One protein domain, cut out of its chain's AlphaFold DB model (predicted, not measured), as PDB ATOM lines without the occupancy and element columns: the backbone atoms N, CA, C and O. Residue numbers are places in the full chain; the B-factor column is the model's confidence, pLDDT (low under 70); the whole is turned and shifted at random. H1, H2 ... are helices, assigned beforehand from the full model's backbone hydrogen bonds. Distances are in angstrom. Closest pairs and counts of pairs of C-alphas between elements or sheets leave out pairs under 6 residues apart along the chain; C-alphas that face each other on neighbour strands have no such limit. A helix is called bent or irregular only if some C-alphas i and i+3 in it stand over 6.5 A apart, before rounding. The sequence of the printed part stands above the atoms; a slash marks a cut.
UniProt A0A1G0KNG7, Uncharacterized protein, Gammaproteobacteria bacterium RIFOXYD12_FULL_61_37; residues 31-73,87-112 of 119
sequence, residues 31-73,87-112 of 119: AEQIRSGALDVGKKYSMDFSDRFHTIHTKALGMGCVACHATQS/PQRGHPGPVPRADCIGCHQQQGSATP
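AT A GLANCE: This is residues 31 to 73 and 87 to 112 of the 119 residues of an uncharacterized protein of Gammaproteobacteria bacterium RIFOXYD12_FULL_61_37 (UniProt A0A1G0KNG7). With little regular structure, this domain is three short helices, H1, H2 and H3, set at the corners of a triangle and strung on long loops. The path goes round, and the last printed C-alpha, Pro 112, comes back to 9.1 A from the first, Ala 31. The printed part has 69 residues, of which 23 are in the named helices, with no named strand; the class is all helix. It is only just compact, close to loose, with a radius of gyration of the C-alphas of 13.0 A and spans of 40 by 29 by 18 A.

IN THESE COORDINATES: H1, residues 31 to 36, begins at C-alpha 31 (30.472, -30.970, -43.689). H2, residues 52 to 60, is 10.3 A long and neither bent nor irregular, but only just: C-alphas 57 and 60 are 6.1 A apart. H3, residues 97 to 104, is 10.6 A long and ends at C-alpha 104 (35.731, -43.160, -46.531).

HOW THE PARTS SIT: H1, H2 and H3 are apart from one another. Every O i to N i+4 pair is within hydrogen-bond range in H1 and H2; in H3, 3 of 4.

THE WHOLE: The link from H1 to H2 is long. Residues 74 to 86, in the link from H2 to H3, are not printed; C-alphas 73 and 87 are 11.8 A apart. Residues 71 to 73, 87 to 91 and 112 have pLDDT under 70.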
ATOM      1  N   ALA A  31      29.115 -31.300 -43.279       85.50
ATOM      2  CA  ALA A  31      30.472 -30.970 -43.689       85.50
ATOM      3  C   ALA A  31      30.639 -29.483 -44.030       85.50
ATOM      4  O   ALA A  31      31.670 -28.895 -43.693       85.50
ATOM      5  N   GLU A  32      29.655 -28.860 -44.685       88.50
ATOM      6  CA  GLU A  32      29.669 -27.417 -44.949       88.50
ATOM      7  C   GLU A  32      29.581 -26.603 -43.655       88.50
ATOM      8  O   GLU A  32      30.339 -25.651 -43.468       88.50
ATOM      9  N   GLN A  33      28.728 -27.007 -42.714       91.88
ATOM     10  CA  GLN A  33      28.625 -26.341 -41.416       91.88
ATOM     11  C   GLN A  33      29.949 -26.408 -40.637       91.88
ATOM     12  O   GLN A  33      30.379 -25.412 -40.057       91.88
ATOM     13  N   ILE A  34      30.660 -27.540 -40.684       90.88
ATOM     14  CA  ILE A  34      31.992 -27.672 -40.072       90.88
ATOM     15  C   ILE A  34      33.030 -26.791 -40.784       90.88
ATOM     16  O   ILE A  34      33.859 -26.163 -40.124       90.88
ATOM     17  N   ARG A  35      33.026 -26.753 -42.125       88.81
ATOM     18  CA  ARG A  35      34.002 -25.984 -42.924       88.81
ATOM     19  C   ARG A  35      33.804 -24.475 -42.802       88.81
ATOM     20  O   ARG A  35      34.789 -23.749 -42.700       88.81
ATOM     21  N   SER A  36      32.555 -24.021 -42.777       93.88
ATOM     22  CA  SER A  36      32.189 -22.616 -42.557       93.88
ATOM     23  C   SER A  36      32.373 -22.168 -41.103       93.88
ATOM     24  O   SER A  36      32.387 -20.971 -40.827       93.88
ATOM     25  N   GLY A  37      32.530 -23.114 -40.170       92.81
ATOM     26  CA  GLY A  37      32.622 -22.845 -38.736       92.81
ATOM     27  C   GLY A  37      31.269 -22.613 -38.060       92.81
ATOM     28  O   GLY A  37      31.244 -22.276 -36.880       92.81
ATOM     29  N   ALA A  38      30.155 -22.817 -38.773       96.00
ATOM     30  CA  ALA A  38      28.812 -22.802 -38.197       96.00
ATOM     31  C   ALA A  38      28.602 -23.938 -37.178       96.00
ATOM     32  O   ALA A  38      27.843 -23.775 -36.224       96.00
ATOM     33  N   LEU A  39      29.305 -25.063 -37.350       94.12
ATOM     34  CA  LEU A  39      29.362 -26.164 -36.393       94.12
ATOM     35  C   LEU A  39      30.784 -26.313 -35.839       94.12
ATOM     36  O   LEU A  39      31.698 -26.756 -36.541       94.12
ATOM     37  N   ASP A  40      30.973 -25.964 -34.564       94.88
ATOM     38  CA  ASP A  40      32.253 -26.157 -33.883       94.88
ATOM     39  C   ASP A  40      32.434 -27.621 -33.470       94.88
ATOM     40  O   ASP A  40      31.669 -28.184 -32.688       94.88
ATOM     41  N   VAL A  41      33.492 -28.229 -33.995       93.94
ATOM     42  CA  VAL A  41      33.903 -29.600 -33.678       93.94
ATOM     43  C   VAL A  41      35.309 -29.645 -33.077       93.94
ATOM     44  O   VAL A  41      35.937 -30.698 -33.032       93.94
ATOM     45  N   GLY A  42      35.834 -28.502 -32.635       94.19
ATOM     46  CA  GLY A  42      37.179 -28.369 -32.099       94.19
ATOM     47  C   GLY A  42      38.269 -28.362 -33.174       94.19
ATOM     48  O   GLY A  42      38.062 -28.687 -34.345       94.19
ATOM     49  N   LYS A  43      39.479 -27.969 -32.766       91.88
ATOM     50  CA  LYS A  43      40.642 -27.800 -33.661       91.88
ATOM     51  C   LYS A  43      41.737 -28.852 -33.461       91.88
ATOM     52  O   LYS A  43      42.635 -28.954 -34.291       91.88
ATOM     53  N   LYS A  44      41.682 -29.628 -32.372       93.50
ATOM     54  CA  LYS A  44      42.686 -30.651 -32.048       93.50
ATOM     55  C   LYS A  44      42.408 -31.924 -32.851       93.50
ATOM     56  O   LYS A  44      41.401 -32.596 -32.632       93.50
ATOM     57  N   TYR A  45      43.297 -32.231 -33.795       86.75
ATOM     58  CA  TYR A  45      43.235 -33.432 -34.626       86.75
ATOM     59  C   TYR A  45      43.823 -34.625 -33.871       86.75
ATOM     60  O   TYR A  45      45.017 -34.902 -33.957       86.75
ATOM     61  N   SER A  46      42.982 -35.320 -33.113       82.94
ATOM     62  CA  SER A  46      43.331 -36.583 -32.463       82.94
ATOM     63  C   SER A  46      42.095 -37.482 -32.325       82.94
ATOM     64  O   SER A  46      40.970 -37.038 -32.577       82.94
ATOM     65  N   MET A  47      42.316 -38.739 -31.932       79.38
ATOM     66  CA  MET A  47      41.263 -39.707 -31.607       79.38
ATOM     67  C   MET A  47      40.900 -39.725 -30.112       79.38
ATOM     68  O   MET A  47      40.170 -40.613 -29.685       79.38
ATOM     69  N   ASP A  48      41.363 -38.768 -29.304       83.81
ATOM     70  CA  ASP A  48      40.910 -38.638 -27.915       83.81
ATOM     71  C   ASP A  48      39.389 -38.383 -27.862       83.81
ATOM     72  O   ASP A  48      38.783 -37.864 -28.805       83.81
ATOM     73  N   PHE A  49      38.742 -38.750 -26.754       82.81
ATOM     74  CA  PHE A  49      37.276 -38.722 -26.626       82.81
ATOM     75  C   PHE A  49      36.652 -37.327 -26.822       82.81
ATOM     76  O   PHE A  49      35.556 -37.200 -27.366       82.81
ATOM     77  N   SER A  50      37.341 -36.269 -26.392       86.50
ATOM     78  CA  SER A  50      36.879 -34.878 -26.512       86.50
ATOM     79  C   SER A  50      37.319 -34.184 -27.798       86.50
ATOM     80  O   SER A  50      36.915 -33.050 -28.047       86.50
ATOM     81  N   ASP A  51      38.176 -34.824 -28.584       90.06
ATOM     82  CA  ASP A  51      38.829 -34.174 -29.706       90.06
ATOM     83  C   ASP A  51      37.986 -34.256 -30.977       90.06
ATOM     84  O   ASP A  51      36.878 -34.809 -31.014       90.06
ATOM     85  N   ARG A  52      38.509 -33.638 -32.039       93.81
ATOM     86  CA  ARG A  52      37.760 -33.376 -33.265       93.81
ATOM     87  C   ARG A  52      37.168 -34.635 -33.888       93.81
ATOM     88  O   ARG A  52      36.035 -34.595 -34.359       93.81
ATOM     89  N   PHE A  53      37.888 -35.757 -33.857       90.19
ATOM     90  CA  PHE A  53      37.423 -37.008 -34.455       90.19
ATOM     91  C   PHE A  53      36.127 -37.521 -33.811       90.19
ATOM     92  O   PHE A  53      35.131 -37.709 -34.510       90.19
ATOM     93  N   HIS A  54      36.113 -37.712 -32.488       90.94
ATOM     94  CA  HIS A  54      34.926 -38.199 -31.781       90.94
ATOM     95  C   HIS A  54      33.795 -37.175 -31.796       90.94
ATOM     96  O   HIS A  54      32.631 -37.561 -31.896       90.94
ATOM     97  N   THR A  55      34.114 -35.881 -31.749       93.56
ATOM     98  CA  THR A  55      33.101 -34.823 -31.816       93.56
ATOM     99  C   THR A  55      32.340 -34.856 -33.141       93.56
ATOM    100  O   THR A  55      31.113 -34.803 -33.125       93.56
ATOM    101  N   ILE A  56      33.025 -35.042 -34.273       92.19
ATOM    102  CA  ILE A  56      32.356 -35.197 -35.572       92.19
ATOM    103  C   ILE A  56      31.491 -36.464 -35.578       92.19
ATOM    104  O   ILE A  56      30.281 -36.389 -35.759       92.19
ATOM    105  N   HIS A  57      32.081 -37.634 -35.332       90.75
ATOM    106  CA  HIS A  57      31.374 -38.894 -35.576       90.75
ATOM    107  C   HIS A  57      30.265 -39.167 -34.556       90.75
ATOM    108  O   HIS A  57      29.179 -39.595 -34.930       90.75
ATOM    109  N   THR A  58      30.488 -38.877 -33.275       90.62
ATOM    110  CA  THR A  58      29.491 -39.192 -32.238       90.62
ATOM    111  C   THR A  58      28.501 -38.059 -32.003       90.62
ATOM    112  O   THR A  58      27.311 -38.324 -31.870       90.62
ATOM    113  N   LYS A  59      28.954 -36.797 -31.968       89.81
ATOM    114  CA  LYS A  59      28.086 -35.666 -31.600       89.81
ATOM    115  C   LYS A  59      27.428 -35.020 -32.810       89.81
ATOM    116  O   LYS A  59      26.229 -34.785 -32.765       89.81
ATOM    117  N   ALA A  60      28.186 -34.745 -33.872       90.94
ATOM    118  CA  ALA A  60      27.621 -34.120 -35.069       90.94
ATOM    119  C   ALA A  60      26.802 -35.117 -35.903       90.94
ATOM    120  O   ALA A  60      25.728 -34.772 -36.380       90.94
ATOM    121  N   LEU A  61      27.283 -36.357 -36.048       89.44
ATOM    122  CA  LEU A  61      26.626 -37.380 -36.874       89.44
ATOM    123  C   LEU A  61      25.770 -38.374 -36.084       89.44
ATOM    124  O   LEU A  61      25.078 -39.193 -36.685       89.44
ATOM    125  N   GLY A  62      25.819 -38.337 -34.750       89.50
ATOM    126  CA  GLY A  62      25.034 -39.239 -33.906       89.50
ATOM    127  C   GLY A  62      25.452 -40.711 -33.994       89.50
ATOM    128  O   GLY A  62      24.659 -41.586 -33.645       89.50
ATOM    129  N   MET A  63      26.663 -41.024 -34.472       88.12
ATOM    130  CA  MET A  63      27.111 -42.413 -34.587       88.12
ATOM    131  C   MET A  63      27.381 -43.004 -33.200       88.12
ATOM    132  O   MET A  63      28.096 -42.427 -32.378       88.12
ATOM    133  N   GLY A  64      26.839 -44.197 -32.951       87.56
ATOM    134  CA  GLY A  64      27.115 -44.945 -31.727       87.56
ATOM    135  C   GLY A  64      28.551 -45.474 -31.688       87.56
ATOM    136  O   GLY A  64      29.134 -45.789 -32.721       87.56
ATOM    137  N   CYS A  65      29.112 -45.649 -30.489       84.56
ATOM    138  CA  CYS A  65      30.494 -46.118 -30.317       84.56
ATOM    139  C   CYS A  65      30.761 -47.469 -31.000       84.56
ATOM    140  O   CYS A  65      31.848 -47.690 -31.525       84.56
ATOM    141  N   VAL A  66      29.756 -48.348 -31.039       84.19
ATOM    142  CA  VAL A  66      29.837 -49.684 -31.655       84.19
ATOM    143  C   VAL A  66      29.900 -49.654 -33.184       84.19
ATOM    144  O   VAL A  66      30.168 -50.678 -33.796       84.19
ATOM    145  N   ALA A  67      29.661 -48.493 -33.806       82.69
ATOM    146  CA  ALA A  67      29.822 -48.317 -35.247       82.69
ATOM    147  C   ALA A  67      31.298 -48.318 -35.675       82.69
ATOM    148  O   ALA A  67      31.592 -48.499 -36.852       82.69
ATOM    149  N   CYS A  68      32.217 -48.077 -34.735       81.38
ATOM    150  CA  CYS A  68      33.655 -48.083 -34.995       81.38
ATOM    151  C   CYS A  68      34.435 -48.931 -33.996       81.38
ATOM    152  O   CYS A  68      35.553 -49.312 -34.294       81.38
ATOM    153  N   HIS A  69      33.912 -49.188 -32.799       81.56
ATOM    154  CA  HIS A  69      34.597 -49.986 -31.791       81.56
ATOM    155  C   HIS A  69      34.003 -51.379 -31.709       81.56
ATOM    156  O   HIS A  69      32.794 -51.560 -31.556       81.56
ATOM    157  N   ALA A  70      34.884 -52.367 -31.747       72.50
ATOM    158  CA  ALA A  70      34.488 -53.744 -31.594       72.50
ATOM    159  C   ALA A  70      34.133 -54.064 -30.147       72.50
ATOM    160  O   ALA A  70      34.961 -53.950 -29.248       72.50
ATOM    161  N   THR A  71      32.921 -54.562 -29.947       66.69
ATOM    162  CA  THR A  71      32.409 -54.977 -28.636       66.69
ATOM    163  C   THR A  71      32.842 -56.387 -28.235       66.69
ATOM    164  O   THR A  71      32.578 -56.814 -27.112       66.69
ATOM    165  N   GLN A  72      33.512 -57.110 -29.135       61.12
ATOM    166  CA  GLN A  72      33.992 -58.472 -28.924       61.12
ATOM    167  C   GLN A  72      35.521 -58.530 -28.907       61.12
ATOM    168  O   GLN A  72      36.203 -57.792 -29.619       61.12
ATOM    169  N   SER A  73      36.065 -59.442 -28.104       61.16
ATOM    170  CA  SER A  73      37.492 -59.750 -28.111       61.16
ATOM    171  C   SER A  73      37.863 -60.434 -29.426       61.16
ATOM    172  O   SER A  73      37.321 -61.488 -29.758       61.16
ATOM    173  N   PRO A  87      42.295 -50.294 -25.334       53.91
ATOM    174  CA  PRO A  87      41.564 -49.250 -24.642       53.91
ATOM    175  C   PRO A  87      41.955 -49.161 -23.173       53.91
ATOM    176  O   PRO A  87      42.048 -50.171 -22.470       53.91
ATOM    177  N   GLN A  88      42.085 -47.928 -22.690       54.38
ATOM    178  CA  GLN A  88      42.066 -47.680 -21.257       54.38
ATOM    179  C   GLN A  88      40.792 -48.289 -20.651       54.38
ATOM    180  O   GLN A  88      39.754 -48.409 -21.310       54.38
ATOM    181  N   ARG A  89      40.875 -48.731 -19.396       54.06
ATOM    182  CA  ARG A  89      39.763 -49.375 -18.684       54.06
ATOM    183  C   ARG A  89      38.505 -48.494 -18.791       54.06
ATOM    184  O   ARG A  89      38.538 -47.350 -18.358       54.06
ATOM    185  N   GLY A  90      37.423 -49.017 -19.376       60.84
ATOM    186  CA  GLY A  90      36.167 -48.278 -19.594       60.84
ATOM    187  C   GLY A  90      35.897 -47.813 -21.033       60.84
ATOM    188  O   GLY A  90      34.858 -47.206 -21.271       60.84
ATOM    189  N   HIS A  91      36.776 -48.109 -21.996       67.50
ATOM    190  CA  HIS A  91      36.574 -47.765 -23.410       67.50
ATOM    191  C   HIS A  91      36.073 -48.963 -24.258       67.50
ATOM    192  O   HIS A  91      36.414 -50.108 -23.957       67.50
ATOM    193  N   PRO A  92      35.294 -48.719 -25.335       71.25
ATOM    194  CA  PRO A  92      34.466 -49.719 -26.034       71.25
ATOM    195  C   PRO A  92      35.193 -50.783 -26.883       71.25
ATOM    196  O   PRO A  92      34.533 -51.474 -27.649       71.25
ATOM    197  N   GLY A  93      36.511 -50.956 -26.750       72.75
ATOM    198  CA  GLY A  93      37.286 -51.923 -27.545       72.75
ATOM    199  C   GLY A  93      38.181 -51.271 -28.604       72.75
ATOM    200  O   GLY A  93      38.226 -50.043 -28.708       72.75
ATOM    201  N   PRO A  94      38.938 -52.057 -29.386       75.12
ATOM    202  CA  PRO A  94      39.735 -51.542 -30.498       75.12
ATOM    203  C   PRO A  94      38.850 -51.151 -31.696       75.12
ATOM    204  O   PRO A  94      37.734 -51.649 -31.840       75.12
ATOM    205  N   VAL A  95      39.371 -50.291 -32.578       77.38
ATOM    206  CA  VAL A  95      38.679 -49.853 -33.803       77.38
ATOM    207  C   VAL A  95      39.074 -50.724 -35.000       77.38
ATOM    208  O   VAL A  95      40.250 -50.694 -35.374       77.38
ATOM    209  N   PRO A  96      38.156 -51.464 -35.649       74.44
ATOM    210  CA  PRO A  96      38.438 -52.152 -36.904       74.44
ATOM    211  C   PRO A  96      38.574 -51.141 -38.047       74.44
ATOM    212  O   PRO A  96      37.636 -50.433 -38.401       74.44
ATOM    213  N   ARG A  97      39.749 -51.079 -38.689       74.81
ATOM    214  CA  ARG A  97      39.984 -50.123 -39.794       74.81
ATOM    215  C   ARG A  97      39.053 -50.330 -40.994       74.81
ATOM    216  O   ARG A  97      38.850 -49.393 -41.761       74.81
ATOM    217  N   ALA A  98      38.511 -51.536 -41.161       73.00
ATOM    218  CA  ALA A  98      37.548 -51.842 -42.215       73.00
ATOM    219  C   ALA A  98      36.287 -50.966 -42.117       73.00
ATOM    220  O   ALA A  98      35.795 -50.509 -43.148       73.00
ATOM    221  N   ASP A  99      35.835 -50.647 -40.901       77.94
ATOM    222  CA  ASP A  99      34.640 -49.824 -40.677       77.94
ATOM    223  C   ASP A  99      34.868 -48.383 -41.156       77.94
ATOM    224  O   ASP A  99      34.010 -47.786 -41.808       77.94
ATOM    225  N   CYS A 100      36.079 -47.853 -40.943       79.69
ATOM    226  CA  CYS A 100      36.483 -46.545 -41.462       79.69
ATOM    227  C   CYS A 100      36.469 -46.527 -42.998       79.69
ATOM    228  O   CYS A 100      35.981 -45.583 -43.623       79.69
ATOM    229  N   ILE A 101      37.020 -47.579 -43.611       78.50
ATOM    230  CA  ILE A 101      37.124 -47.707 -45.068       78.50
ATOM    231  C   ILE A 101      35.731 -47.831 -45.688       78.50
ATOM    232  O   ILE A 101      35.510 -47.260 -46.749       78.50
ATOM    233  N   GLY A 102      34.765 -48.467 -45.018       77.94
ATOM    234  CA  GLY A 102      33.396 -48.603 -45.521       77.94
ATOM    235  C   GLY A 102      32.762 -47.277 -45.962       77.94
ATOM    236  O   GLY A 102      32.166 -47.211 -47.038       77.94
ATOM    237  N   CYS A 103      32.962 -46.207 -45.184       80.88
ATOM    238  CA  CYS A 103      32.432 -44.878 -45.505       80.88
ATOM    239  C   CYS A 103      33.423 -44.001 -46.287       80.88
ATOM    240  O   CYS A 103      33.005 -43.242 -47.160       80.88
ATOM    241  N   HIS A 104      34.725 -44.086 -45.990       83.94
ATOM    242  CA  HIS A 104      35.731 -43.160 -46.531       83.94
ATOM    243  C   HIS A 104      36.477 -43.658 -47.774       83.94
ATOM    244  O   HIS A 104      37.232 -42.891 -48.375       83.94
ATOM    245  N   GLN A 105      36.290 -44.914 -48.184       80.06
ATOM    246  CA  GLN A 105      36.826 -45.413 -49.453       80.06
ATOM    247  C   GLN A 105      36.299 -44.619 -50.647       80.06
ATOM    248  O   GLN A 105      35.335 -43.867 -50.532       80.06
ATOM    249  N   GLN A 106      36.905 -44.814 -51.818       70.12
ATOM    250  CA  GLN A 106      36.394 -44.246 -53.064       70.12
ATOM    251  C   GLN A 106      34.948 -44.707 -53.303       70.12
ATOM    252  O   GLN A 106      34.670 -45.899 -53.230       70.12
ATOM    253  N   GLN A 107      34.054 -43.762 -53.610       73.25
ATOM    254  CA  GLN A 107      32.605 -43.978 -53.787       73.25
ATOM    255  C   GLN A 107      31.836 -44.372 -52.507       73.25
ATOM    256  O   GLN A 107      30.652 -44.693 -52.583       73.25
ATOM    257  N   GLY A 108      32.478 -44.330 -51.339       74.38
ATOM    258  CA  GLY A 108      31.801 -44.397 -50.049       74.38
ATOM    259  C   GLY A 108      30.983 -43.132 -49.749       74.38
ATOM    260  O   GLY A 108      31.201 -42.062 -50.320       74.38
ATOM    261  N   SER A 109      30.041 -43.242 -48.814       78.75
ATOM    262  CA  SER A 109      29.147 -42.141 -48.413       78.75
ATOM    263  C   SER A 109      29.886 -40.905 -47.883       78.75
ATOM    264  O   SER A 109      29.371 -39.798 -47.985       78.75
ATOM    265  N   ALA A 110      31.105 -41.075 -47.368       76.50
ATOM    266  CA  ALA A 110      31.946 -40.008 -46.834       76.50
ATOM    267  C   ALA A 110      33.205 -39.739 -47.685       76.50
ATOM    268  O   ALA A 110      34.121 -39.050 -47.224       76.50
ATOM    269  N   THR A 111      33.283 -40.245 -48.929       71.19
ATOM    270  CA  THR A 111      34.372 -39.888 -49.865       71.19
ATOM    271  C   THR A 111      34.521 -38.375 -50.061       71.19
ATOM    272  O   THR A 111      35.661 -37.902 -50.035       71.19
ATOM    273  N   PRO A 112      33.436 -37.584 -50.238       66.56
ATOM    274  CA  PRO A 112      33.560 -36.147 -50.505       66.56
ATOM    275  C   PRO A 112      34.270 -35.372 -49.386       66.56
ATOM    276  O   PRO A 112      34.818 -34.295 -49.613       66.56
TER     277      PRO A 112